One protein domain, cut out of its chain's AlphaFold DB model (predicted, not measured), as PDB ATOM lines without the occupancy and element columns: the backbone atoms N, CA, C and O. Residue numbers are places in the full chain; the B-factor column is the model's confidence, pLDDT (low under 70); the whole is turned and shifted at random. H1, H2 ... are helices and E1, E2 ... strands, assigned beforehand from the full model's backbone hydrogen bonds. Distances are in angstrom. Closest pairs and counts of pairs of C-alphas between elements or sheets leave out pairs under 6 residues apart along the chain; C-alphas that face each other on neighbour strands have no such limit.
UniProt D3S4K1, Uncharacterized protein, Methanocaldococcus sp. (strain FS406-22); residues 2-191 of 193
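This is residues 2 to 191 of the 193 residues of an uncharacterized protein of Methanocaldococcus sp. (strain FS406-22) (UniProt D3S4K1). What shape do these coordinates draw? A twisted four-stranded sheet has H5 and H7 packed over one face while its other face is bare, and the long H3 crosses H7 on the side away from the sheet. H1 packs across H3, H6 packs on the long H2, and residues 19 to 24 stick out. What is the make-up? The 190 printed residues hold named elements in the order H1 H2 H3 H4 H5 E1 E2 H6 H7 E3 E4; the antiparallel sheet runs E1 E2 E4 E3, and the class is mixed, helices and strands. The whole is compact, with a radius of gyration of the C-alphas of 16.4 A and spans of 51 by 42 by 30 A.

Where are the helices before the sheet? H1 is residues 2 to 14, from C-alpha 2 at (134.926, 139.517, 112.162); H2 is 22 to 46, 36.5 A long. H3 is 50 to 75, 35.4 A long with a kink of 34 degrees near residue 65; H4 is 77 to 83 and H5 87 to 97. What follows? E1 is 103 to 111, 26.1 A, and E2 114 to 122, 26.0 A; H6 is 127 to 135 and H7 145 to 160, 22.3 A. E3 is 170 to 175, and E4, 183 to 189, ends with C-alpha 189 at (126.807, 149.584, 132.117).

What does the hub, H3, touch? Its residues 65 to 73 touch H1, closest at the C-alphas of Ala 9 and Met 70, 5.1 A; its residues 60 to 68 touch H7, about perpendicular at 77 degrees, closest at Gly 64 and Ser 152, 4.8 A between C-alphas. H2 and H3, a helical hairpin, only just touch, with 3 pairs of C-alphas within 8 A, the closest Leu 44 and Ala 52 at 5.9 A. What of H4 and H6? H4 and H5 touch only at the corner, only just, the closest C-alphas being Glu 83 and Leu 90, 5.5 A; H6 touches residues 34 to 42 of H2, closest at the C-alphas of Thr 38 and Val 129, 5.8 A. How is the sheet built and covered? The neighbour strands are antiparallel, with backbone pairs within hydrogen-bond range, among them N 105 and O 120 at 2.9 A across E1 and E2, N 119 and O 185 at 2.8 A across E2 and E4, and N 173 and O 186 at 2.9 A across E4 and E3. H5, over E1 at a height of 9.0 A, and H7, over E4 at 8.8 A, are on the same face, giving two layers, helices on one face of a sheet. E2, H6 H7 and E3 form a split strand-helix-strand unit, two strands running the same way with E4 between them, and its crossover is right-handed. Are the helix backbones complete? Every O i to N i+4 pair is within hydrogen-bond range in H1, H5, H6 and H7, against 19 of 21 in H2, 21 of 22 in H3 and 1 of 3 in H4, where 2 of 4 O i to N i+3 pairs are within range.

How large is it, and is it cut? The C-alphas of Asn 20 and Asp 112, the two farthest apart, are 54.5 A apart; the printed part has no cut, and no link is long. Where is confidence low? The mean pLDDT of the printed part is 77.8, and 42 residues are under 70, among them residues 8 to 31 and 76 to 84.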
ATOM      1  N   GLU A   2     134.934 138.194 112.818       57.84
ATOM      2  CA  GLU A   2     134.926 139.517 112.162       57.84
ATOM      3  C   GLU A   2     134.737 139.490 110.631       57.84
ATOM      4  O   GLU A   2     133.887 140.214 110.128       57.84
ATOM      5  N   GLU A   3     135.425 138.614 109.881       68.38
ATOM      6  CA  GLU A   3     135.334 138.593 108.401       68.38
ATOM      7  C   GLU A   3     133.910 138.369 107.862       68.38
ATOM      8  O   GLU A   3     133.522 138.964 106.858       68.38
ATOM      9  N   LYS A   4     133.100 137.545 108.544       76.25
ATOM     10  CA  LYS A   4     131.713 137.277 108.136       76.25
ATOM     11  C   LYS A   4     130.840 138.523 108.296       76.25
ATOM     12  O   LYS A   4     130.067 138.835 107.395       76.25
ATOM     13  N   TYR A   5     130.956 139.219 109.427       71.38
ATOM     14  CA  TYR A   5     130.167 140.423 109.698       71.38
ATOM     15  C   TYR A   5     130.595 141.592 108.812       71.38
ATOM     16  O   TYR A   5     129.730 142.303 108.314       71.38
ATOM     17  N   MET A   6     131.894 141.726 108.528       65.44
ATOM     18  CA  MET A   6     132.398 142.705 107.559       65.44
ATOM     19  C   MET A   6     131.854 142.447 106.149       65.44
ATOM     20  O   MET A   6     131.395 143.374 105.497       65.44
ATOM     21  N   SER A   7     131.818 141.191 105.692       70.81
ATOM     22  CA  SER A   7     131.218 140.847 104.395       70.81
ATOM     23  C   SER A   7     129.720 141.160 104.345       70.81
ATOM     24  O   SER A   7     129.230 141.645 103.332       70.81
ATOM     25  N   GLN A   8     128.985 140.905 105.432       66.38
ATOM     26  CA  GLN A   8     127.555 141.222 105.520       66.38
ATOM     27  C   GLN A   8     127.298 142.734 105.547       66.38
ATOM     28  O   GLN A   8     126.392 143.204 104.862       66.38
ATOM     29  N   ALA A   9     128.090 143.499 106.303       60.09
ATOM     30  CA  ALA A   9     128.042 144.961 106.309       60.09
ATOM     31  C   ALA A   9     128.323 145.525 104.907       60.09
ATOM     32  O   ALA A   9     127.519 146.301 104.386       60.09
ATOM     33  N   HIS A  10     129.379 145.034 104.257       64.19
ATOM     34  CA  HIS A  10     129.752 145.425 102.904       64.19
ATOM     35  C   HIS A  10     128.647 145.117 101.890       64.19
ATOM     36  O   HIS A  10     128.301 145.969 101.073       64.19
ATOM     37  N   GLU A  11     128.038 143.929 101.946       65.25
ATOM     38  CA  GLU A  11     126.890 143.581 101.100       65.25
ATOM     39  C   GLU A  11     125.701 144.515 101.343       65.25
ATOM     40  O   GLU A  11     125.080 144.957 100.383       65.25
ATOM     41  N   LEU A  12     125.386 144.861 102.593       64.31
ATOM     42  CA  LEU A  12     124.289 145.784 102.904       64.31
ATOM     43  C   LEU A  12     124.545 147.199 102.367       64.31
ATOM     44  O   LEU A  12     123.598 147.871 101.959       64.31
ATOM     45  N   LEU A  13     125.805 147.640 102.335       60.38
ATOM     46  CA  LEU A  13     126.198 148.950 101.814       60.38
ATOM     47  C   LEU A  13     126.259 148.971 100.275       60.38
ATOM     48  O   LEU A  13     125.764 149.907  99.641       60.38
ATOM     49  N   THR A  14     126.805 147.921  99.658       56.88
ATOM     50  CA  THR A  14     127.080 147.856  98.210       56.88
ATOM     51  C   THR A  14     125.950 147.251  97.372       56.88
ATOM     52  O   THR A  14     125.698 147.725  96.262       56.88
ATOM     53  N   ASN A  15     125.186 146.279  97.894       53.59
ATOM     54  CA  ASN A  15     124.010 145.708  97.213       53.59
ATOM     55  C   ASN A  15     122.764 146.602  97.296       53.59
ATOM     56  O   ASN A  15     121.671 146.184  96.914       53.59
ATOM     57  N   THR A  16     122.918 147.868  97.690       53.72
ATOM     58  CA  THR A  16     121.901 148.889  97.407       53.72
ATOM     59  C   THR A  16     121.692 149.074  95.903       53.72
ATOM     60  O   THR A  16     120.643 149.576  95.520       53.72
ATOM     61  N   GLY A  17     122.621 148.595  95.056       44.91
ATOM     62  CA  GLY A  17     122.356 148.190  93.675       44.91
ATOM     63  C   GLY A  17     121.792 149.296  92.792       44.91
ATOM     64  O   GLY A  17     120.802 149.076  92.103       44.91
ATOM     65  N   VAL A  18     122.364 150.503  92.814       43.06
ATOM     66  CA  VAL A  18     121.790 151.621  92.059       43.06
ATOM     67  C   VAL A  18     122.871 152.545  91.497       43.06
ATOM     68  O   VAL A  18     123.233 153.557  92.081       43.06
ATOM     69  N   GLY A  19     123.329 152.232  90.284       38.81
ATOM     70  CA  GLY A  19     124.154 153.148  89.489       38.81
ATOM     71  C   GLY A  19     123.366 154.288  88.825       38.81
ATOM     72  O   GLY A  19     123.988 155.230  88.364       38.81
ATOM     73  N   ASN A  20     122.020 154.227  88.764       40.31
ATOM     74  CA  ASN A  20     121.201 155.158  87.952       40.31
ATOM     75  C   ASN A  20     119.786 155.517  88.509       40.31
ATOM     76  O   ASN A  20     118.970 156.082  87.788       40.31
ATOM     77  N   MET A  21     119.451 155.212  89.773       44.31
ATOM     78  CA  MET A  21     118.129 155.469  90.415       44.31
ATOM     79  C   MET A  21     118.228 156.020  91.861       44.31
ATOM     80  O   MET A  21     117.339 155.777  92.678       44.31
ATOM     81  N   ALA A  22     119.326 156.693  92.221       51.66
ATOM     82  CA  ALA A  22     119.746 156.877  93.618       51.66
ATOM     83  C   ALA A  22     118.683 157.501  94.557       51.66
ATOM     84  O   ALA A  22     118.536 157.043  95.687       51.66
ATOM     85  N   ASN A  23     117.862 158.451  94.088       52.69
ATOM     86  CA  ASN A  23     116.885 159.127  94.959       52.69
ATOM     87  C   ASN A  23     115.585 158.337  95.189       52.69
ATOM     88  O   ASN A  23     115.124 158.227  96.319       52.69
ATOM     89  N   ARG A  24     114.998 157.719  94.155       51.19
ATOM     90  CA  ARG A  24     113.667 157.083  94.276       51.19
ATOM     91  C   ARG A  24     113.678 155.788  95.088       51.19
ATOM     92  O   ARG A  24     112.657 155.426  95.673       51.19
ATOM     93  N   THR A  25     114.795 155.067  95.087       56.72
ATOM     94  CA  THR A  25     114.937 153.832  95.868       56.72
ATOM     95  C   THR A  25     115.174 154.160  97.339       56.72
ATOM     96  O   THR A  25     114.469 153.614  98.183       56.72
ATOM     97  N   ALA A  26     116.057 155.116  97.657       56.25
ATOM     98  CA  ALA A  26     116.268 155.590  99.028       56.25
ATOM     99  C   ALA A  26     114.970 156.144  99.651       56.25
ATOM    100  O   ALA A  26     114.583 155.731 100.745       56.25
ATOM    101  N   GLU A  27     114.222 156.963  98.899       56.44
ATOM    102  CA  GLU A  27     112.912 157.502  99.301       56.44
ATOM    103  C   GLU A  27     111.865 156.423  99.621       56.44
ATOM    104  O   GLU A  27     110.953 156.668 100.406       56.44
ATOM    105  N   ARG A  28     111.968 155.224  99.029       61.78
ATOM    106  CA  ARG A  28     111.053 154.093  99.282       61.78
ATOM    107  C   ARG A  28     111.573 153.133 100.351       61.78
ATOM    108  O   ARG A  28     110.771 152.540 101.071       61.78
ATOM    109  N   MET A  29     112.893 152.997 100.472       68.44
ATOM    110  CA  MET A  29     113.531 152.174 101.499       68.44
ATOM    111  C   MET A  29     113.334 152.762 102.893       68.44
ATOM    112  O   MET A  29     113.054 152.006 103.815       68.44
ATOM    113  N   ILE A  30     113.399 154.089 103.051       68.38
ATOM    114  CA  ILE A  30     113.210 154.743 104.357       68.38
ATOM    115  C   ILE A  30     111.817 154.434 104.955       68.38
ATOM    116  O   ILE A  30     111.755 153.946 106.084       68.38
ATOM    117  N   PRO A  31     110.690 154.606 104.230       66.38
ATOM    118  CA  PRO A  31     109.374 154.176 104.705       66.38
ATOM    119  C   PRO A  31     109.281 152.682 105.031       66.38
ATOM    120  O   PRO A  31     108.647 152.315 106.021       66.38
ATOM    121  N   LEU A  32     109.905 151.815 104.226       73.00
ATOM    122  CA  LEU A  32     109.910 150.369 104.465       73.00
ATOM    123  C   LEU A  32     110.682 150.007 105.743       73.00
ATOM    124  O   LEU A  32     110.174 149.251 106.569       73.00
ATOM    125  N   LEU A  33     111.872 150.582 105.930       77.81
ATOM    126  CA  LEU A  33     112.671 150.439 107.146       77.81
ATOM    127  C   LEU A  33     111.881 150.926 108.360       77.81
ATOM    128  O   LEU A  33     111.761 150.194 109.337       77.81
ATOM    129  N   ASN A  34     111.243 152.094 108.268       73.81
ATOM    130  CA  ASN A  34     110.383 152.616 109.328       73.81
ATOM    131  C   ASN A  34     109.218 151.669 109.654       73.81
ATOM    132  O   ASN A  34     108.896 151.477 110.829       73.81
ATOM    133  N   ALA A  35     108.604 151.028 108.657       71.25
ATOM    134  CA  ALA A  35     107.535 150.054 108.876       71.25
ATOM    135  C   ALA A  35     108.033 148.781 109.586       71.25
ATOM    136  O   ALA A  35     107.412 148.341 110.558       71.25
ATOM    137  N   LEU A  36     109.169 148.222 109.153       80.19
ATOM    138  CA  LEU A  36     109.807 147.069 109.802       80.19
ATOM    139  C   LEU A  36     110.201 147.396 111.245       80.19
ATOM    140  O   LEU A  36     109.911 146.623 112.163       80.19
ATOM    141  N   VAL A  37     110.792 148.576 111.442       81.88
ATOM    142  CA  VAL A  37     111.194 149.079 112.753       81.88
ATOM    143  C   VAL A  37     110.001 149.199 113.684       81.88
ATOM    144  O   VAL A  37     110.020 148.699 114.808       81.88
ATOM    145  N   THR A  38     108.934 149.826 113.198       77.56
ATOM    146  CA  THR A  38     107.681 149.972 113.939       77.56
ATOM    147  C   THR A  38     107.129 148.603 114.338       77.56
ATOM    148  O   THR A  38     106.744 148.403 115.490       77.56
ATOM    149  N   GLY A  39     107.130 147.640 113.409       77.88
ATOM    150  CA  GLY A  39     106.650 146.278 113.634       77.88
ATOM    151  C   GLY A  39     107.392 145.553 114.757       77.88
ATOM    152  O   GLY A  39     106.747 145.091 115.704       77.88
ATOM    153  N   TYR A  40     108.730 145.492 114.695       79.81
ATOM    154  CA  TYR A  40     109.502 144.858 115.772       79.81
ATOM    155  C   TYR A  40     109.360 145.637 117.080       79.81
ATOM    156  O   TYR A  40     109.285 145.026 118.145       79.81
ATOM    157  N   SER A  41     109.266 146.971 117.011       76.00
ATOM    158  CA  SER A  41     109.156 147.801 118.207       76.00
ATOM    159  C   SER A  41     107.867 147.509 118.968       76.00
ATOM    160  O   SER A  41     107.869 147.289 120.174       76.00
ATOM    161  N   ILE A  42     106.750 147.383 118.254       76.50
ATOM    162  CA  ILE A  42     105.474 146.979 118.852       76.50
ATOM    163  C   ILE A  42     105.543 145.551 119.400       76.50
ATOM    164  O   ILE A  42     104.987 145.283 120.464       76.50
ATOM    165  N   ALA A  43     106.190 144.626 118.684       77.94
ATOM    166  CA  ALA A  43     106.334 143.248 119.144       77.94
ATOM    167  C   ALA A  43     107.117 143.174 120.465       77.94
ATOM    168  O   ALA A  43     106.664 142.518 121.399       77.94
ATOM    169  N   LEU A  44     108.226 143.916 120.570       76.56
ATOM    170  CA  LEU A  44     109.010 144.056 121.799       76.56
ATOM    171  C   LEU A  44     108.237 144.760 122.919       76.56
ATOM    172  O   LEU A  44     108.330 144.362 124.070       76.56
ATOM    173  N   ALA A  45     107.449 145.789 122.609       73.50
ATOM    174  CA  ALA A  45     106.644 146.475 123.620       73.50
ATOM    175  C   ALA A  45     105.521 145.583 124.183       73.50
ATOM    176  O   ALA A  45     105.081 145.769 125.315       73.50
ATOM    177  N   LYS A  46     105.044 144.616 123.390       74.12
ATOM    178  CA  LYS A  46     104.039 143.629 123.807       74.12
ATOM    179  C   LYS A  46     104.634 142.443 124.562       74.12
ATOM    180  O   LYS A  46     103.884 141.741 125.240       74.12
ATOM    181  N   THR A  47     105.938 142.188 124.454       73.06
ATOM    182  CA  THR A  47     106.594 141.189 125.298       73.06
ATOM    183  C   THR A  47     106.817 141.788 126.688       73.06
ATOM    184  O   THR A  47     107.369 142.870 126.846       73.06
ATOM    185  N   LEU A  48     106.317 141.117 127.727       57.16
ATOM    186  CA  LEU A  48     106.393 141.609 129.106       57.16
ATOM    187  C   LEU A  48     107.593 141.006 129.851       57.16
ATOM    188  O   LEU A  48     107.946 139.840 129.659       57.16
ATOM    189  N   GLY A  49     108.181 141.792 130.757       65.12
ATOM    190  CA  GLY A  49     109.128 141.318 131.770       65.12
ATOM    191  C   GLY A  49     110.432 140.737 131.210       65.12
ATOM    192  O   GLY A  49     111.099 141.343 130.371       65.12
ATOM    193  N   SER A  50     110.821 139.556 131.697       62.75
ATOM    194  CA  SER A  50     112.096 138.901 131.365       62.75
ATOM    195  C   SER A  50     112.254 138.563 129.876       62.75
ATOM    196  O   SER A  50     113.381 138.545 129.377       62.75
ATOM    197  N   GLY A  51     111.149 138.359 129.149       71.81
ATOM    198  CA  GLY A  51     111.164 138.065 127.713       71.81
ATOM    199  C   GLY A  51     111.648 139.239 126.858       71.81
ATOM    200  O   GLY A  51     112.464 139.046 125.957       71.81
ATOM    201  N   ALA A  52     111.221 140.465 127.177       70.50
ATOM    202  CA  ALA A  52     111.665 141.670 126.473       70.50
ATOM    203  C   ALA A  52     113.154 141.960 126.711       70.50
ATOM    204  O   ALA A  52     113.883 142.302 125.778       70.50
ATOM    205  N   GLY A  53     113.629 141.758 127.945       73.69
ATOM    206  CA  GLY A  53     115.043 141.913 128.292       73.69
ATOM    207  C   GLY A  53     115.941 140.920 127.549       73.69
ATOM    208  O   GLY A  53     116.945 141.317 126.961       73.69
ATOM    209  N   ALA A  54     115.559 139.639 127.512       76.81
ATOM    210  CA  ALA A  54     116.302 138.616 126.777       76.81
ATOM    211  C   ALA A  54     116.350 138.914 125.269       76.81
ATOM    212  O   ALA A  54     117.421 138.866 124.665       76.81
ATOM    213  N   MET A  55     115.215 139.290 124.672       78.56
ATOM    214  CA  MET A  55     115.137 139.617 123.247       78.56
ATOM    215  C   MET A  55     115.958 140.864 122.892       78.56
ATOM    216  O   MET A  55     116.629 140.881 121.865       78.56
ATOM    217  N   THR A  56     115.983 141.865 123.775       79.06
ATOM    218  CA  THR A  56     116.837 143.056 123.635       79.06
ATOM    219  C   THR A  56     118.317 142.677 123.590       79.06
ATOM    220  O   THR A  56     119.052 143.156 122.731       79.06
ATOM    221  N   GLN A  57     118.763 141.776 124.470       80.56
ATOM    222  CA  GLN A  57     120.156 141.315 124.484       80.56
ATOM    223  C   GLN A  57     120.510 140.468 123.253       80.56
ATOM    224  O   GLN A  57     121.627 140.579 122.755       80.56
ATOM    225  N   ILE A  58     119.569 139.662 122.745       83.06
ATOM    226  CA  ILE A  58     119.748 138.916 121.491       83.06
ATOM    227  C   ILE A  58     119.912 139.892 120.325       83.06
ATOM    228  O   ILE A  58     120.898 139.801 119.602       83.06
ATOM    229  N   LEU A  59     119.014 140.873 120.180       82.12
ATOM    230  CA  LEU A  59     119.109 141.886 119.124       82.12
ATOM    231  C   LEU A  59     120.417 142.680 119.206       82.12
ATOM    232  O   LEU A  59     121.070 142.886 118.188       82.12
ATOM    233  N   LEU A  60     120.844 143.064 120.412       81.88
ATOM    234  CA  LEU A  60     122.125 143.744 120.621       81.88
ATOM    235  C   LEU A  60     123.340 142.893 120.243       81.88
ATOM    236  O   LEU A  60     124.377 143.463 119.911       81.88
ATOM    237  N   SER A  61     123.251 141.565 120.330       80.88
ATOM    238  CA  SER A  61     124.336 140.692 119.884       80.88
ATOM    239  C   SER A  61     124.290 140.463 118.382       80.88
ATOM    240  O   SER A  61     125.270 140.750 117.714       80.88
ATOM    241  N   GLU A  62     123.148 140.046 117.841       80.81
ATOM    242  CA  GLU A  62     123.041 139.686 116.424       80.81
ATOM    243  C   GLU A  62     123.131 140.909 115.505       80.81
ATOM    244  O   GLU A  62     123.901 140.931 114.549       80.81
ATOM    245  N   VAL A  63     122.354 141.956 115.797       80.88
ATOM    246  CA  VAL A  63     122.301 143.163 114.959       80.88
ATOM    247  C   VAL A  63     123.426 144.118 115.327       80.88
ATOM    248  O   VAL A  63     123.996 144.772 114.459       80.88
ATOM    249  N   GLY A  64     123.782 144.188 116.610       78.56
ATOM    250  CA  GLY A  64     124.818 145.104 117.074       78.56
ATOM    251  C   GLY A  64     126.213 144.808 116.531       78.56
ATOM    252  O   GLY A  64     126.981 145.743 116.313       78.56
ATOM    253  N   GLU A  65     126.534 143.538 116.281       80.00
ATOM    254  CA  GLU A  65     127.801 143.139 115.654       80.00
ATOM    255  C   GLU A  65     127.858 143.587 114.186       80.00
ATOM    256  O   GLU A  65     128.855 144.168 113.763       80.00
ATOM    257  N   VAL A  66     126.754 143.442 113.444       81.38
ATOM    258  CA  VAL A  66     126.642 143.954 112.066       81.38
ATOM    259  C   VAL A  66     126.730 145.482 112.034       81.38
ATOM    260  O   VAL A  66     127.485 146.033 111.240       81.38
ATOM    261  N   LEU A  67     126.008 146.181 112.920       79.62
ATOM    262  CA  LEU A  67     126.054 147.647 112.999       79.62
ATOM    263  C   LEU A  67     127.458 148.155 113.335       79.62
ATOM    264  O   LEU A  67     127.900 149.150 112.773       79.62
ATOM    265  N   SER A  68     128.177 147.456 114.214       77.50
ATOM    266  CA  SER A  68     129.560 147.800 114.557       77.50
ATOM    267  C   SER A  68     130.493 147.680 113.350       77.50
ATOM    268  O   SER A  68     131.281 148.589 113.106       77.50
ATOM    269  N   ALA A  69     130.354 146.608 112.564       77.00
ATOM    270  CA  ALA A  69     131.106 146.415 111.326       77.00
ATOM    271  C   ALA A  69     130.791 147.495 110.273       77.00
ATOM    272  O   ALA A  69     131.695 147.999 109.612       77.00
ATOM    273  N   MET A  70     129.523 147.912 110.154       76.88
ATOM    274  CA  MET A  70     129.140 149.016 109.262       76.88
ATOM    275  C   MET A  70     129.787 150.343 109.676       76.88
ATOM    276  O   MET A  70     130.237 151.095 108.817       76.88
ATOM    277  N   ILE A  71     129.860 150.631 110.979       76.38
ATOM    278  CA  ILE A  71     130.546 151.829 111.485       76.38
ATOM    279  C   ILE A  71     132.036 151.789 111.129       76.38
ATOM    280  O   ILE A  71     132.570 152.805 110.694       76.38
ATOM    281  N   ASP A  72     132.697 150.634 111.262       75.31
ATOM    282  CA  ASP A  72     134.112 150.483 110.888       75.31
ATOM    283  C   ASP A  72     134.365 150.750 109.409       75.31
ATOM    284  O   ASP A  72     135.377 151.352 109.047       75.31
ATOM    285  N   GLU A  73     133.453 150.291 108.555       76.31
ATOM    286  CA  GLU A  73     133.547 150.492 107.115       76.31
ATOM    287  C   GLU A  73     133.338 151.963 106.729       76.31
ATOM    288  O   GLU A  73     134.032 152.467 105.848       76.31
ATOM    289  N   ILE A  74     132.436 152.667 107.420       72.31
ATOM    290  CA  ILE A  74     132.059 154.055 107.110       72.31
ATOM    291  C   ILE A  74     133.043 155.067 107.697       72.31
ATOM    292  O   ILE A  74     133.481 155.972 106.989       72.31
ATOM    293  N   LEU A  75     133.421 154.915 108.969       70.12
ATOM    294  CA  LEU A  75     134.372 155.813 109.638       70.12
ATOM    295  C   LEU A  75     135.834 155.470 109.304       70.12
ATOM    296  O   LEU A  75     136.733 156.286 109.491       70.12
ATOM    297  N   GLY A  76     136.088 154.260 108.802       68.81
ATOM    298  CA  GLY A  76     137.423 153.743 108.538       68.81
ATOM    299  C   GLY A  76     138.090 153.169 109.794       68.81
ATOM    300  O   GLY A  76     138.152 153.787 110.859       68.81
ATOM    301  N   SER A  77     138.688 151.984 109.653       61.09
ATOM    302  CA  SER A  77     139.235 151.180 110.762       61.09
ATOM    303  C   SER A  77     140.285 151.881 111.642       61.09
ATOM    304  O   SER A  77     140.451 151.523 112.811       61.09
ATOM    305  N   LYS A  78     140.987 152.896 111.119       57.06
ATOM    306  CA  LYS A  78     141.981 153.691 111.868       57.06
ATOM    307  C   LYS A  78     141.363 154.757 112.772       57.06
ATOM    308  O   LYS A  78     141.979 155.117 113.769       57.06
ATOM    309  N   GLN A  79     140.187 155.271 112.423       56.94
ATOM    310  CA  GLN A  79     139.504 156.287 113.217       56.94
ATOM    311  C   GLN A  79     138.768 155.635 114.392       56.94
ATOM    312  O   GLN A  79     138.911 156.075 115.528       56.94
ATOM    313  N   VAL A  80     138.132 154.481 114.162       58.62
ATOM    314  CA  VAL A  80     137.429 153.744 115.225       58.62
ATOM    315  C   VAL A  80     138.376 153.261 116.323       58.62
ATOM    316  O   VAL A  80     138.054 153.373 117.500       58.62
ATOM    317  N   SER A  81     139.580 152.802 115.978       59.12
ATOM    318  CA  SER A  81     140.566 152.350 116.972       59.12
ATOM    319  C   SER A  81     141.126 153.481 117.851       59.12
ATOM    320  O   SER A  81     141.521 153.216 118.986       59.12
ATOM    321  N   TYR A  82     141.109 154.735 117.382       51.50
ATOM    322  CA  TYR A  82     141.413 155.923 118.194       51.50
ATOM    323  C   TYR A  82     140.213 156.346 119.061       51.50
ATOM    324  O   TYR A  82     140.373 156.713 120.224       51.50
ATOM    325  N   GLU A  83     138.998 156.229 118.525       60.59
ATOM    326  CA  GLU A  83     137.758 156.632 119.194       60.59
ATOM    327  C   GLU A  83     137.221 155.588 120.201       60.59
ATOM    328  O   GLU A  83     136.350 155.907 121.009       60.59
ATOM    329  N   LEU A  84     137.782 154.368 120.257       65.31
ATOM    330  CA  LEU A  84     137.478 153.380 121.311       65.31
ATOM    331  C   LEU A  84     137.769 153.908 122.730       65.31
ATOM    332  O   LEU A  84     137.171 153.439 123.697       65.31
ATOM    333  N   GLU A  85     138.655 154.893 122.879       72.69
ATOM    334  CA  GLU A  85     138.935 155.534 124.171       72.69
ATOM    335  C   GLU A  85     138.055 156.784 124.419       72.69
ATOM    336  O   GLU A  85     137.975 157.265 125.553       72.69
ATOM    337  N   ASN A  86     137.323 157.265 123.402       83.44
ATOM    338  CA  ASN A  86     136.406 158.411 123.467       83.44
ATOM    339  C   ASN A  86     135.005 158.053 122.925       83.44
ATOM    340  O   ASN A  86     134.613 158.429 121.820       83.44
ATOM    341  N   VAL A  87     134.233 157.328 123.743       85.81
ATOM    342  CA  VAL A  87     132.877 156.838 123.418       85.81
ATOM    343  C   VAL A  87     131.957 157.958 122.934       85.81
ATOM    344  O   VAL A  87     131.156 157.753 122.025       85.81
ATOM    345  N   GLU A  88     132.036 159.127 123.566       89.50
ATOM    346  CA  GLU A  88     131.198 160.278 123.249       89.50
ATOM    347  C   GLU A  88     131.427 160.779 121.813       89.50
ATOM    348  O   GLU A  88     130.471 161.072 121.094       89.50
ATOM    349  N   GLU A  89     132.682 160.839 121.371       87.88
ATOM    350  CA  GLU A  89     133.028 161.243 120.006       87.88
ATOM    351  C   GLU A  89     132.614 160.180 118.984       87.88
ATOM    352  O   GLU A  89     131.939 160.520 118.012       87.88
ATOM    353  N   LEU A  90     132.874 158.898 119.272       86.62
ATOM    354  CA  LEU A  90     132.457 157.783 118.413       86.62
ATOM    355  C   LEU A  90     130.944 157.753 118.191       86.62
ATOM    356  O   LEU A  90     130.468 157.604 117.068       86.62
ATOM    357  N   LEU A  91     130.170 157.901 119.271       90.31
ATOM    358  CA  LEU A  91     128.715 157.964 119.192       90.31
ATOM    359  C   LEU A  91     128.284 159.144 118.324       90.31
ATOM    360  O   LEU A  91     127.487 158.966 117.408       90.31
ATOM    361  N   LYS A  92     128.814 160.344 118.586       91.00
ATOM    362  CA  LYS A  92     128.440 161.539 117.828       91.00
ATOM    363  C   LYS A  92     128.749 161.375 116.336       91.00
ATOM    364  O   LYS A  92     127.861 161.612 115.520       91.00
ATOM    365  N   ASN A  93     129.954 160.923 115.994       85.94
ATOM    366  CA  ASN A  93     130.381 160.718 114.611       85.94
ATOM    367  C   ASN A  93     129.524 159.653 113.922       85.94
ATOM    368  O   ASN A  93     129.015 159.900 112.835       85.94
ATOM    369  N   ALA A  94     129.258 158.523 114.583       85.88
ATOM    370  CA  ALA A  94     128.397 157.484 114.027       85.88
ATOM    371  C   ALA A  94     126.999 158.016 113.672       85.88
ATOM    372  O   ALA A  94     126.499 157.736 112.589       85.88
ATOM    373  N   PHE A  95     126.359 158.808 114.538       88.50
ATOM    374  CA  PHE A  95     125.024 159.340 114.247       88.50
ATOM    375  C   PHE A  95     125.004 160.363 113.105       88.50
ATOM    376  O   PHE A  95     124.074 160.335 112.294       88.50
ATOM    377  N   LEU A  96     125.997 161.256 113.059       86.62
ATOM    378  CA  LEU A  96     126.058 162.331 112.067       86.62
ATOM    379  C   LEU A  96     126.486 161.813 110.688       86.62
ATOM    380  O   LEU A  96     125.820 162.109 109.701       86.62
ATOM    381  N   GLU A  97     127.532 160.985 110.617       80.75
ATOM    382  CA  GLU A  97     128.041 160.426 109.353       80.75
ATOM    383  C   GLU A  97     127.051 159.437 108.722       80.75
ATOM    384  O   GLU A  97     126.919 159.369 107.501       80.75
ATOM    385  N   LEU A  98     126.283 158.706 109.542       78.25
ATOM    386  CA  LEU A  98     125.199 157.845 109.053       78.25
ATOM    387  C   LEU A  98     123.938 158.621 108.646       78.25
ATOM    388  O   LEU A  98     122.991 158.011 108.146       78.25
ATOM    389  N   GLY A  99     123.876 159.935 108.893       82.38
ATOM    390  CA  GLY A  99     122.683 160.746 108.645       82.38
ATOM    391  C   GLY A  99     121.463 160.296 109.457       82.38
ATOM    392  O   GLY A  99     120.323 160.484 109.029       82.38
ATOM    393  N   ILE A 100     121.683 159.658 110.612       86.00
ATOM    394  CA  ILE A 100     120.604 159.168 111.480       86.00
ATOM    395  C   ILE A 100     120.015 160.314 112.300       86.00
ATOM    396  O   ILE A 100     118.833 160.261 112.638       86.00
ATOM    397  N   ALA A 101     120.818 161.329 112.618       89.88
ATOM    398  CA  ALA A 101     120.407 162.499 113.380       89.88
ATOM    399  C   ALA A 101     121.041 163.779 112.827       89.88
ATOM    400  O   ALA A 101     122.139 163.742 112.277       89.88
ATOM    401  N   GLU A 102     120.372 164.911 113.035       88.88
ATOM    402  CA  GLU A 102     120.904 166.240 112.701       88.88
ATOM    403  C   GLU A 102     121.785 166.805 113.822       88.88
ATOM    404  O   GLU A 102     122.768 167.493 113.559       88.88
ATOM    405  N   ASP A 103     121.438 166.517 115.081       92.75
ATOM    406  CA  ASP A 103     122.194 166.962 116.251       92.75
ATOM    407  C   ASP A 103     122.161 165.908 117.362       92.75
ATOM    408  O   ASP A 103     121.125 165.298 117.652       92.75
ATOM    409  N   VAL A 104     123.316 165.713 118.000       93.94
ATOM    410  CA  VAL A 104     123.510 164.765 119.097       93.94
ATOM    411  C   VAL A 104     124.350 165.415 120.186       93.94
ATOM    412  O   VAL A 104     125.530 165.725 119.999       93.94
ATOM    413  N   LYS A 105     123.749 165.549 121.371       95.00
ATOM    414  CA  LYS A 105     124.442 165.925 122.605       95.00
ATOM    415  C   LYS A 105     124.550 164.707 123.515       95.00
ATOM    416  O   LYS A 105     123.562 164.011 123.738       95.00
ATOM    417  N   ILE A 106     125.734 164.476 124.072       94.12
ATOM    418  CA  ILE A 106     126.003 163.329 124.941       94.12
ATOM    419  C   ILE A 106     126.444 163.830 126.309       94.12
ATOM    420  O   ILE A 106     127.335 164.669 126.422       94.12
ATOM    421  N   GLU A 107     125.797 163.315 127.345       93.69
ATOM    422  CA  GLU A 107     126.146 163.537 128.740       93.69
ATOM    423  C   GLU A 107     126.612 162.214 129.344       93.69
ATOM    424  O   GLU A 107     126.039 161.154 129.082       93.69
ATOM    425  N   LYS A 108     127.657 162.276 130.165       90.00
ATOM    426  CA  LYS A 108     128.216 161.119 130.858       90.00
ATOM    427  C   LYS A 108     128.171 161.357 132.351       90.00
ATOM    428  O   LYS A 108     128.629 162.389 132.834       90.00
ATOM    429  N   ASP A 109     127.642 160.378 133.063       88.44
ATOM    430  CA  ASP A 109     127.556 160.356 134.517       88.44
ATOM    431  C   ASP A 109     128.193 159.060 135.042       88.44
ATOM    432  O   ASP A 109     128.246 158.041 134.343       88.44
ATOM    433  N   VAL A 110     128.694 159.100 136.275       84.88
ATOM    434  CA  VAL A 110     129.221 157.925 136.977       84.88
ATOM    435  C   VAL A 110     128.509 157.825 138.317       84.88
ATOM    436  O   VAL A 110     128.712 158.654 139.201       84.88
ATOM    437  N   LYS A 111     127.680 156.792 138.476       80.88
ATOM    438  CA  LYS A 111     126.915 156.527 139.703       80.88
ATOM    439  C   LYS A 111     127.131 155.101 140.152       80.88
ATOM    440  O   LYS A 111     127.043 154.196 139.333       80.88
ATOM    441  N   ASP A 112     127.424 154.906 141.434       79.19
ATOM    442  CA  ASP A 112     127.636 153.579 142.032       79.19
ATOM    443  C   ASP A 112     128.647 152.717 141.247       79.19
ATOM    444  O   ASP A 112     128.461 151.519 141.051       79.19
ATOM    445  N   ASN A 113     129.719 153.354 140.754       75.00
ATOM    446  CA  ASN A 113     130.743 152.752 139.890       75.00
ATOM    447  C   ASN A 113     130.234 152.249 138.516       75.00
ATOM    448  O   ASN A 113     130.955 151.548 137.809       75.00
ATOM    449  N   MET A 114     129.021 152.629 138.112       80.94
ATOM    450  CA  MET A 114     128.461 152.395 136.781       80.94
ATOM    451  C   MET A 114     128.600 153.643 135.918       80.94
ATOM    452  O   MET A 114     128.270 154.753 136.344       80.94
ATOM    453  N   ARG A 115     129.035 153.457 134.670       87.12
ATOM    454  CA  ARG A 115     129.012 154.518 133.660       87.12
ATOM    455  C   ARG A 115     127.626 154.596 133.034       87.12
ATOM    456  O   ARG A 115     127.065 153.579 132.619       87.12
ATOM    457  N   ILE A 116     127.096 155.811 132.955       90.88
ATOM    458  CA  ILE A 116     125.799 156.109 132.359       90.88
ATOM    459  C   ILE A 116     126.022 157.121 131.243       90.88
ATOM    460  O   ILE A 116     126.520 158.217 131.491       90.88
ATOM    461  N   TYR A 117     125.644 156.755 130.023       93.12
ATOM    462  CA  TYR A 117     125.650 157.648 128.869       93.12
ATOM    463  C   TYR A 117     124.220 158.059 128.563       93.12
ATOM    464  O   TYR A 117     123.333 157.210 128.446       93.12
ATOM    465  N   LYS A 118     123.996 159.360 128.429       94.75
ATOM    466  CA  LYS A 118     122.702 159.930 128.091       94.75
ATOM    467  C   LYS A 118     122.821 160.728 126.807       94.75
ATOM    468  O   LYS A 118     123.512 161.741 126.762       94.75
ATOM    469  N   LEU A 119     122.165 160.251 125.759       95.62
ATOM    470  CA  LEU A 119     122.163 160.884 124.451       95.62
ATOM    471  C   LEU A 119     120.868 161.673 124.291       95.62
ATOM    472  O   LEU A 119     119.780 161.163 124.558       95.62
ATOM    473  N   HIS A 120     121.004 162.907 123.832       94.88
ATOM    474  CA  HIS A 120     119.926 163.795 123.433       94.88
ATOM    475  C   HIS A 120     120.019 163.967 121.921       94.88
ATOM    476  O   HIS A 120     120.963 164.588 121.433       94.88
ATOM    477  N   ILE A 121     119.071 163.380 121.198       93.81
ATOM    478  CA  ILE A 121     119.093 163.284 119.738       93.81
ATOM    479  C   ILE A 121     117.965 164.130 119.160       93.81
ATOM    480  O   ILE A 121     116.813 163.990 119.574       93.81
ATOM    481  N   LYS A 122     118.292 164.977 118.184       92.25
ATOM    482  CA  LYS A 122     117.339 165.793 117.425       92.25
ATOM    483  C   LYS A 122     117.434 165.496 115.932       92.25
ATOM    484  O   LYS A 122     118.481 165.082 115.438       92.25
ATOM    485  N   GLY A 123     116.324 165.712 115.226       88.44
ATOM    486  CA  GLY A 123     116.255 165.497 113.779       88.44
ATOM    487  C   GLY A 123     116.500 164.039 113.391       88.44
ATOM    488  O   GLY A 123     117.244 163.766 112.457       88.44
ATOM    489  N   SER A 124     115.937 163.088 114.144       89.19
ATOM    490  CA  SER A 124     116.127 161.671 113.829       89.19
ATOM    491  C   SER A 124     115.432 161.278 112.521       89.19
ATOM    492  O   SER A 124     114.242 161.554 112.333       89.19
ATOM    493  N   LEU A 125     116.125 160.506 111.681       85.31
ATOM    494  CA  LEU A 125     115.564 159.833 110.504       85.31
ATOM    495  C   LEU A 125     114.361 158.931 110.855       85.31
ATOM    496  O   LEU A 125     113.449 158.741 110.046       85.31
ATOM    497  N   PHE A 126     114.331 158.399 112.080       86.75
ATOM    498  CA  PHE A 126     113.275 157.525 112.594       86.75
ATOM    499  C   PHE A 126     112.168 158.281 113.347       86.75
ATOM    500  O   PHE A 126     111.269 157.644 113.900       86.75
ATOM    501  N   ALA A 127     112.149 159.618 113.320       85.62
ATOM    502  CA  ALA A 127     111.083 160.422 113.931       85.62
ATOM    503  C   ALA A 127     109.646 159.970 113.562       85.62
ATOM    504  O   ALA A 127     108.784 159.952 114.451       85.62
ATOM    505  N   PRO A 128     109.346 159.525 112.318       83.75
ATOM    506  CA  PRO A 128     108.029 158.970 111.996       83.75
ATOM    507  C   PRO A 128     107.654 157.739 112.836       83.75
ATOM    508  O   PRO A 128     106.494 157.590 113.218       83.75
ATOM    509  N   VAL A 129     108.623 156.872 113.158       84.25
ATOM    510  CA  VAL A 129     108.416 155.704 114.028       84.25
ATOM    511  C   VAL A 129     108.060 156.163 115.435       84.25
ATOM    512  O   VAL A 129     107.087 155.673 116.007       84.25
ATOM    513  N   HIS A 130     108.814 157.118 115.989       86.06
ATOM    514  CA  HIS A 130     108.567 157.628 117.341       86.06
ATOM    515  C   HIS A 130     107.143 158.160 117.471       86.06
ATOM    516  O   HIS A 130     106.445 157.796 118.413       86.06
ATOM    517  N   LYS A 131     106.683 158.937 116.481       82.94
ATOM    518  CA  LYS A 131     105.310 159.450 116.431       82.94
ATOM    519  C   LYS A 131     104.275 158.325 116.462       82.94
ATOM    520  O   LYS A 131     103.373 158.358 117.289       82.94
ATOM    521  N   ILE A 132     104.433 157.293 115.629       81.81
ATOM    522  CA  ILE A 132     103.507 156.147 115.601       81.81
ATOM    523  C   ILE A 132     103.480 155.411 116.949       81.81
ATOM    524  O   ILE A 132     102.420 154.952 117.377       81.81
ATOM    525  N   LEU A 133     104.628 155.260 117.612       81.19
ATOM    526  CA  LEU A 133     104.706 154.608 118.922       81.19
ATOM    527  C   LEU A 133     104.033 155.456 120.016       81.19
ATOM    528  O   LEU A 133     103.276 154.902 120.817       81.19
ATOM    529  N   ILE A 134     104.235 156.779 120.005       84.62
ATOM    530  CA  ILE A 134     103.566 157.733 120.908       84.62
ATOM    531  C   ILE A 134     102.049 157.707 120.700       84.62
ATOM    532  O   ILE A 134     101.306 157.562 121.669       84.62
ATOM    533  N   ASP A 135     101.585 157.754 119.447       81.69
ATOM    534  CA  ASP A 135     100.158 157.698 119.091       81.69
ATOM    535  C   ASP A 135      99.495 156.390 119.567       81.69
ATOM    536  O   ASP A 135      98.291 156.334 119.816       81.69
ATOM    537  N   ARG A 136     100.284 155.321 119.738       78.44
ATOM    538  CA  ARG A 136      99.851 154.031 120.301       78.44
ATOM    539  C   ARG A 136      99.953 153.956 121.829       78.44
ATOM    540  O   ARG A 136      99.710 152.891 122.396       78.44
ATOM    541  N   GLY A 137     100.290 155.059 122.493       81.56
ATOM    542  CA  GLY A 137     100.338 155.192 123.948       81.56
ATOM    543  C   GLY A 137     101.672 154.813 124.594       81.56
ATOM    544  O   GLY A 137     101.742 154.735 125.822       81.56
ATOM    545  N   LEU A 138     102.731 154.573 123.813       80.50
ATOM    546  CA  LEU A 138     104.056 154.277 124.358       80.50
ATOM    547  C   LEU A 138     104.787 155.576 124.715       80.50
ATOM    548  O   LEU A 138     104.850 156.507 123.920       80.50
ATOM    549  N   LYS A 139     105.367 155.624 125.918       79.81
ATOM    550  CA  LYS A 139     106.196 156.753 126.391       79.81
ATOM    551  C   LYS A 139     107.680 156.408 126.445       79.81
ATOM    552  O   LYS A 139     108.536 157.272 126.275       79.81
ATOM    553  N   GLU A 140     107.974 155.133 126.666       79.56
ATOM    554  CA  GLU A 140     109.322 154.589 126.708       79.56
ATOM    555  C   GLU A 140     109.379 153.327 125.858       79.56
ATOM    556  O   GLU A 140     108.378 152.624 125.681       79.56
ATOM    557  N   PHE A 141     110.561 153.060 125.320       74.88
ATOM    558  CA  PHE A 141     110.810 151.903 124.495       74.88
ATOM    559  C   PHE A 141     112.232 151.379 124.743       74.88
ATOM    560  O   PHE A 141     113.187 152.150 124.640       74.88
ATOM    561  N   PRO A 142     112.412 150.086 125.071       65.06
ATOM    562  CA  PRO A 142     113.721 149.587 125.474       65.06
ATOM    563  C   PRO A 142     114.776 149.678 124.365       65.06
ATOM    564  O   PRO A 142     115.937 149.906 124.678       65.06
ATOM    565  N   LEU A 143     114.410 149.551 123.083       76.38
ATOM    566  CA  LEU A 143     115.400 149.420 122.007       76.38
ATOM    567  C   LEU A 143     114.977 150.100 120.699       76.38
ATOM    568  O   LEU A 143     114.710 149.428 119.707       76.38
ATOM    569  N   SER A 144     114.900 151.434 120.693       86.25
ATOM    570  CA  SER A 144     114.752 152.206 119.444       86.25
ATOM    571  C   SER A 144     115.914 151.918 118.475       86.25
ATOM    572  O   SER A 144     116.954 151.451 118.935       86.25
ATOM    573  N   PRO A 145     115.807 152.195 117.160       84.81
ATOM    574  CA  PRO A 145     116.947 152.069 116.243       84.81
ATOM    575  C   PRO A 145     118.191 152.819 116.726       84.81
ATOM    576  O   PRO A 145     119.298 152.288 116.708       84.81
ATOM    577  N   GLU A 146     117.993 154.036 117.220       90.62
ATOM    578  CA  GLU A 146     119.045 154.869 117.785       90.62
ATOM    579  C   GLU A 146     119.576 154.265 119.087       90.62
ATOM    580  O   GLU A 146     120.783 154.216 119.319       90.62
ATOM    581  N   GLY A 147     118.679 153.749 119.931       90.44
ATOM    582  CA  GLY A 147     119.017 153.026 121.154       90.44
ATOM    583  C   GLY A 147     119.836 151.769 120.879       90.44
ATOM    584  O   GLY A 147     120.796 151.498 121.591       90.44
ATOM    585  N   LEU A 148     119.501 151.033 119.821       88.88
ATOM    586  CA  LEU A 148     120.212 149.843 119.379       88.88
ATOM    587  C   LEU A 148     121.620 150.211 118.929       88.88
ATOM    588  O   LEU A 148     122.576 149.684 119.486       88.88
ATOM    589  N   LEU A 149     121.747 151.156 117.995       88.94
ATOM    590  CA  LEU A 149     123.037 151.615 117.486       88.94
ATOM    591  C   LEU A 149     123.951 152.096 118.617       88.94
ATOM    592  O   LEU A 149     125.079 151.629 118.765       88.94
ATOM    593  N   SER A 150     123.440 153.001 119.449       91.31
ATOM    594  CA  SER A 150     124.205 153.586 120.547       91.31
ATOM    595  C   SER A 150     124.608 152.540 121.590       91.31
ATOM    596  O   SER A 150     125.765 152.500 122.008       91.31
ATOM    597  N   ALA A 151     123.708 151.629 121.968       90.06
ATOM    598  CA  ALA A 151     124.031 150.540 122.883       90.06
ATOM    599  C   ALA A 151     125.040 149.548 122.284       90.06
ATOM    600  O   ALA A 151     125.900 149.056 123.016       90.06
ATOM    601  N   SER A 152     124.982 149.276 120.978       88.25
ATOM    602  CA  SER A 152     125.967 148.445 120.280       88.25
ATOM    603  C   SER A 152     127.358 149.074 120.312       88.25
ATOM    604  O   SER A 152     128.307 148.393 120.699       88.25
ATOM    605  N   ILE A 153     127.465 150.376 120.030       88.88
ATOM    606  CA  ILE A 153     128.724 151.132 120.110       88.88
ATOM    607  C   ILE A 153     129.288 151.100 121.533       88.88
ATOM    608  O   ILE A 153     130.430 150.694 121.742       88.88
ATOM    609  N   VAL A 154     128.487 151.465 122.542       89.50
ATOM    610  CA  VAL A 154     128.952 151.485 123.940       89.50
ATOM    611  C   VAL A 154     129.379 150.089 124.393       89.50
ATOM    612  O   VAL A 154     130.432 149.932 125.009       89.50
ATOM    613  N   ARG A 155     128.590 149.057 124.075       87.88
ATOM    614  CA  ARG A 155     128.908 147.663 124.412       87.88
ATOM    615  C   ARG A 155     130.212 147.216 123.763       87.88
ATOM    616  O   ARG A 155     131.002 146.559 124.435       87.88
ATOM    617  N   ARG A 156     130.438 147.567 122.497       85.12
ATOM    618  CA  ARG A 156     131.688 147.287 121.790       85.12
ATOM    619  C   ARG A 156     132.869 147.942 122.495       85.12
ATOM    620  O   ARG A 156     133.806 147.247 122.871       85.12
ATOM    621  N   VAL A 157     132.779 149.240 122.781       86.19
ATOM    622  CA  VAL A 157     133.849 149.968 123.474       86.19
ATOM    623  C   VAL A 157     134.170 149.340 124.830       86.19
ATOM    624  O   VAL A 157     135.334 149.133 125.154       86.19
ATOM    625  N   LEU A 158     133.159 148.974 125.625       85.25
ATOM    626  CA  LEU A 158     133.377 148.317 126.919       85.25
ATOM    627  C   LEU A 158     134.122 146.975 126.807       85.25
ATOM    628  O   LEU A 158     134.783 146.575 127.766       85.25
ATOM    629  N   ARG A 159     134.004 146.289 125.668       84.94
ATOM    630  CA  ARG A 159     134.609 144.975 125.413       84.94
ATOM    631  C   ARG A 159     136.002 145.066 124.812       84.94
ATOM    632  O   ARG A 159     136.859 144.276 125.192       84.94
ATOM    633  N   GLU A 160     136.195 145.987 123.875       84.69
ATOM    634  CA  GLU A 160     137.371 146.031 122.998       84.69
ATOM    635  C   GLU A 160     138.423 147.053 123.429       84.69
ATOM    636  O   GLU A 160     139.587 146.905 123.062       84.69
ATOM    637  N   ARG A 161     138.052 148.067 124.223       83.56
ATOM    638  CA  ARG A 161     139.027 149.041 124.737       83.56
ATOM    639  C   ARG A 161     140.105 148.372 125.584       83.56
ATOM    640  O   ARG A 161     139.926 147.267 126.111       83.56
ATOM    641  N   THR A 162     141.181 149.104 125.837       77.50
ATOM    642  CA  THR A 162     142.261 148.633 126.706       77.50
ATOM    643  C   THR A 162     141.724 148.274 128.100       77.50
ATOM    644  O   THR A 162     141.162 149.112 128.807       77.50
ATOM    645  N   GLY A 163     141.862 147.006 128.504       79.44
ATOM    646  CA  GLY A 163     141.330 146.507 129.780       79.44
ATOM    647  C   GLY A 163     139.806 146.299 129.815       79.44
ATOM    648  O   GLY A 163     139.227 146.261 130.902       79.44
ATOM    649  N   GLY A 164     139.152 146.196 128.655       80.50
ATOM    650  CA  GLY A 164     137.725 145.898 128.523       80.50
ATOM    651  C   GLY A 164     137.319 144.497 129.001       80.50
ATOM    652  O   GLY A 164     138.136 143.583 129.117       80.50
ATOM    653  N   ASP A 165     136.025 144.322 129.280       83.62
ATOM    654  CA  ASP A 165     135.427 143.033 129.651       83.62
ATOM    655  C   ASP A 165     134.640 142.474 128.464       83.62
ATOM    656  O   ASP A 165     133.588 143.001 128.109       83.62
ATOM    657  N   THR A 166     135.087 141.359 127.885       80.88
ATOM    658  CA  THR A 166     134.405 140.690 126.758       80.88
ATOM    659  C   THR A 166     132.968 140.270 127.084       80.88
ATOM    660  O   THR A 166     132.140 140.097 126.187       80.88
ATOM    661  N   LYS A 167     132.636 140.140 128.375       82.69
ATOM    662  CA  LYS A 167     131.288 139.824 128.861       82.69
ATOM    663  C   LYS A 167     130.476 141.057 129.245       82.69
ATOM    664  O   LYS A 167     129.341 140.877 129.690       82.69
ATOM    665  N   ALA A 168     130.995 142.269 129.042       83.00
ATOM    666  CA  ALA A 168     130.283 143.502 129.348       83.00
ATOM    667  C   ALA A 168     128.899 143.510 128.685       83.00
ATOM    668  O   ALA A 168     128.712 143.082 127.532       83.00
ATOM    669  N   ARG A 169     127.923 143.982 129.459       83.88
ATOM    670  CA  ARG A 169     126.529 144.145 129.057       83.88
ATOM    671  C   ARG A 169     126.109 145.573 129.336       83.88
ATOM    672  O   ARG A 169     126.595 146.206 130.271       83.88
ATOM    673  N   VAL A 170     125.169 146.040 128.534       87.44
ATOM    674  CA  VAL A 170     124.539 147.338 128.718       87.44
ATOM    675  C   VAL A 170     123.036 147.152 128.812       87.44
ATOM    676  O   VAL A 170     122.463 146.276 128.157       87.44
ATOM    677  N   ASN A 171     122.416 147.984 129.634       87.12
ATOM    678  CA  ASN A 171     120.986 148.216 129.611       87.12
ATOM    679  C   ASN A 171     120.742 149.524 128.881       87.12
ATOM    680  O   ASN A 171     121.418 150.516 129.144       87.12
ATOM    681  N   VAL A 172     119.766 149.522 127.987       88.31
ATOM    682  CA  VAL A 172     119.356 150.703 127.243       88.31
ATOM    683  C   VAL A 172     117.885 150.963 127.507       88.31
ATOM    684  O   VAL A 172     117.083 150.035 127.611       88.31
ATOM    685  N   ASN A 173     117.551 152.234 127.674       88.31
ATOM    686  CA  ASN A 173     116.181 152.701 127.697       88.31
ATOM    687  C   ASN A 173     116.067 153.931 126.805       88.31
ATOM    688  O   ASN A 173     116.889 154.843 126.891       88.31
ATOM    689  N   THR A 174     115.039 153.973 125.966       89.50
ATOM    690  CA  THR A 174     114.732 155.145 125.147       89.50
ATOM    691  C   THR A 174     113.459 155.796 125.658       89.50
ATOM    692  O   THR A 174     112.409 155.160 125.718       89.50
ATOM    693  N   LYS A 175     113.528 157.087 125.974       90.38
ATOM    694  CA  LYS A 175     112.356 157.923 126.225       90.38
ATOM    695  C   LYS A 175     111.974 158.613 124.929       90.38
ATOM    696  O   LYS A 175     112.789 159.324 124.337       90.38
ATOM    697  N   LEU A 176     110.745 158.368 124.488       86.00
ATOM    698  CA  LEU A 176     110.223 158.962 123.264       86.00
ATOM    699  C   LEU A 176     109.990 160.471 123.474       86.00
ATOM    700  O   LEU A 176     109.708 160.886 124.601       86.00
ATOM    701  N   PRO A 177     110.099 161.294 122.416       84.62
ATOM    702  CA  PRO A 177     109.915 162.745 122.474       84.62
ATOM    703  C   PRO A 177     108.435 163.134 122.668       84.62
ATOM    704  O   PRO A 177     107.815 163.724 121.788       84.62
ATOM    705  N   VAL A 178     107.840 162.780 123.813       75.56
ATOM    706  CA  VAL A 178     106.418 163.047 124.120       75.56
ATOM    707  C   VAL A 178     106.142 164.553 124.241       75.56
ATOM    708  O   VAL A 178     105.090 165.010 123.804       75.56
ATOM    709  N   ASP A 179     107.105 165.320 124.764       70.56
ATOM    710  CA  ASP A 179     106.992 166.769 125.014       70.56
ATOM    711  C   ASP A 179     107.702 167.634 123.949       70.56
ATOM    712  O   ASP A 179     107.823 168.849 124.106       70.56
ATOM    713  N   GLY A 180     108.194 167.023 122.866       63.75
ATOM    714  CA  GLY A 180     108.893 167.711 121.778       63.75
ATOM    715  C   GLY A 180     110.207 167.050 121.356       63.75
ATOM    716  O   GLY A 180     110.777 166.258 122.099       63.75
ATOM    717  N   GLU A 181     110.636 167.422 120.142       74.94
ATOM    718  CA  GLU A 181     111.683 166.942 119.204       74.94
ATOM    719  C   GLU A 181     112.844 166.052 119.680       74.94
ATOM    720  O   GLU A 181     113.454 165.376 118.854       74.94
ATOM    721  N   THR A 182     113.206 166.068 120.961       88.94
ATOM    722  CA  THR A 182     114.420 165.409 121.449       88.94
ATOM    723  C   THR A 182     114.132 164.001 121.950       88.94
ATOM    724  O   THR A 182     113.509 163.809 122.995       88.94
ATOM    725  N   LEU A 183     114.650 163.009 121.233       91.69
ATOM    726  CA  LEU A 183     114.728 161.633 121.710       91.69
ATOM    727  C   LEU A 183     115.814 161.545 122.789       91.69
ATOM    728  O   LEU A 183     116.918 162.063 122.602       91.69
ATOM    729  N   ILE A 184     115.520 160.884 123.909       93.06
ATOM    730  CA  ILE A 184     116.499 160.692 124.985       93.06
ATOM    731  C   ILE A 184     116.801 159.207 125.125       93.06
ATOM    732  O   ILE A 184     115.906 158.414 125.412       93.06
ATOM    733  N   ILE A 185     118.068 158.836 124.982       93.75
ATOM    734  CA  ILE A 185     118.534 157.462 125.170       93.75
ATOM    735  C   ILE A 185     119.435 157.427 126.390       93.75
ATOM    736  O   ILE A 185     120.363 158.219 126.508       93.75
ATOM    737  N   GLU A 186     119.172 156.492 127.289       92.94
ATOM    738  CA  GLU A 186     119.993 156.236 128.462       92.94
ATOM    739  C   GLU A 186     120.601 154.838 128.357       92.94
ATOM    740  O   GLU A 186     119.880 153.846 128.258       92.94
ATOM    741  N   ILE A 187     121.930 154.766 128.391       92.00
ATOM    742  CA  ILE A 187     122.701 153.526 128.334       92.00
ATOM    743  C   ILE A 187     123.469 153.388 129.638       92.00
ATOM    744  O   ILE A 187     124.250 154.264 130.007       92.00
ATOM    745  N   LYS A 188     123.262 152.272 130.326       90.62
ATOM    746  CA  LYS A 188     123.903 151.943 131.597       90.62
ATOM    747  C   LYS A 188     124.759 150.707 131.434       90.62
ATOM    748  O   LYS A 188     124.280 149.687 130.937       90.62
ATOM    749  N   GLU A 189     125.996 150.776 131.900       86.56
ATOM    750  CA  GLU A 189     126.807 149.584 132.117       86.56
ATOM    751  C   GLU A 189     126.157 148.707 133.199       86.56
ATOM    752  O   GLU A 189     125.736 149.203 134.243       86.56
ATOM    753  N   VAL A 190     126.037 147.405 132.937       81.06
ATOM    754  CA  VAL A 190     125.521 146.453 133.924       81.06
ATOM    755  C   VAL A 190     126.694 145.952 134.757       81.06
ATOM    756  O   VAL A 190     127.527 145.198 134.250       81.06
ATOM    757  N   SER A 191     126.756 146.351 136.028       63.56
ATOM    758  CA  SER A 191     127.735 145.820 136.980       63.56
ATOM    759  C   SER A 191     127.583 144.304 137.086       63.56
ATOM    760  O   SER A 191     126.463 143.785 137.110       63.56
TER     761      SER A 191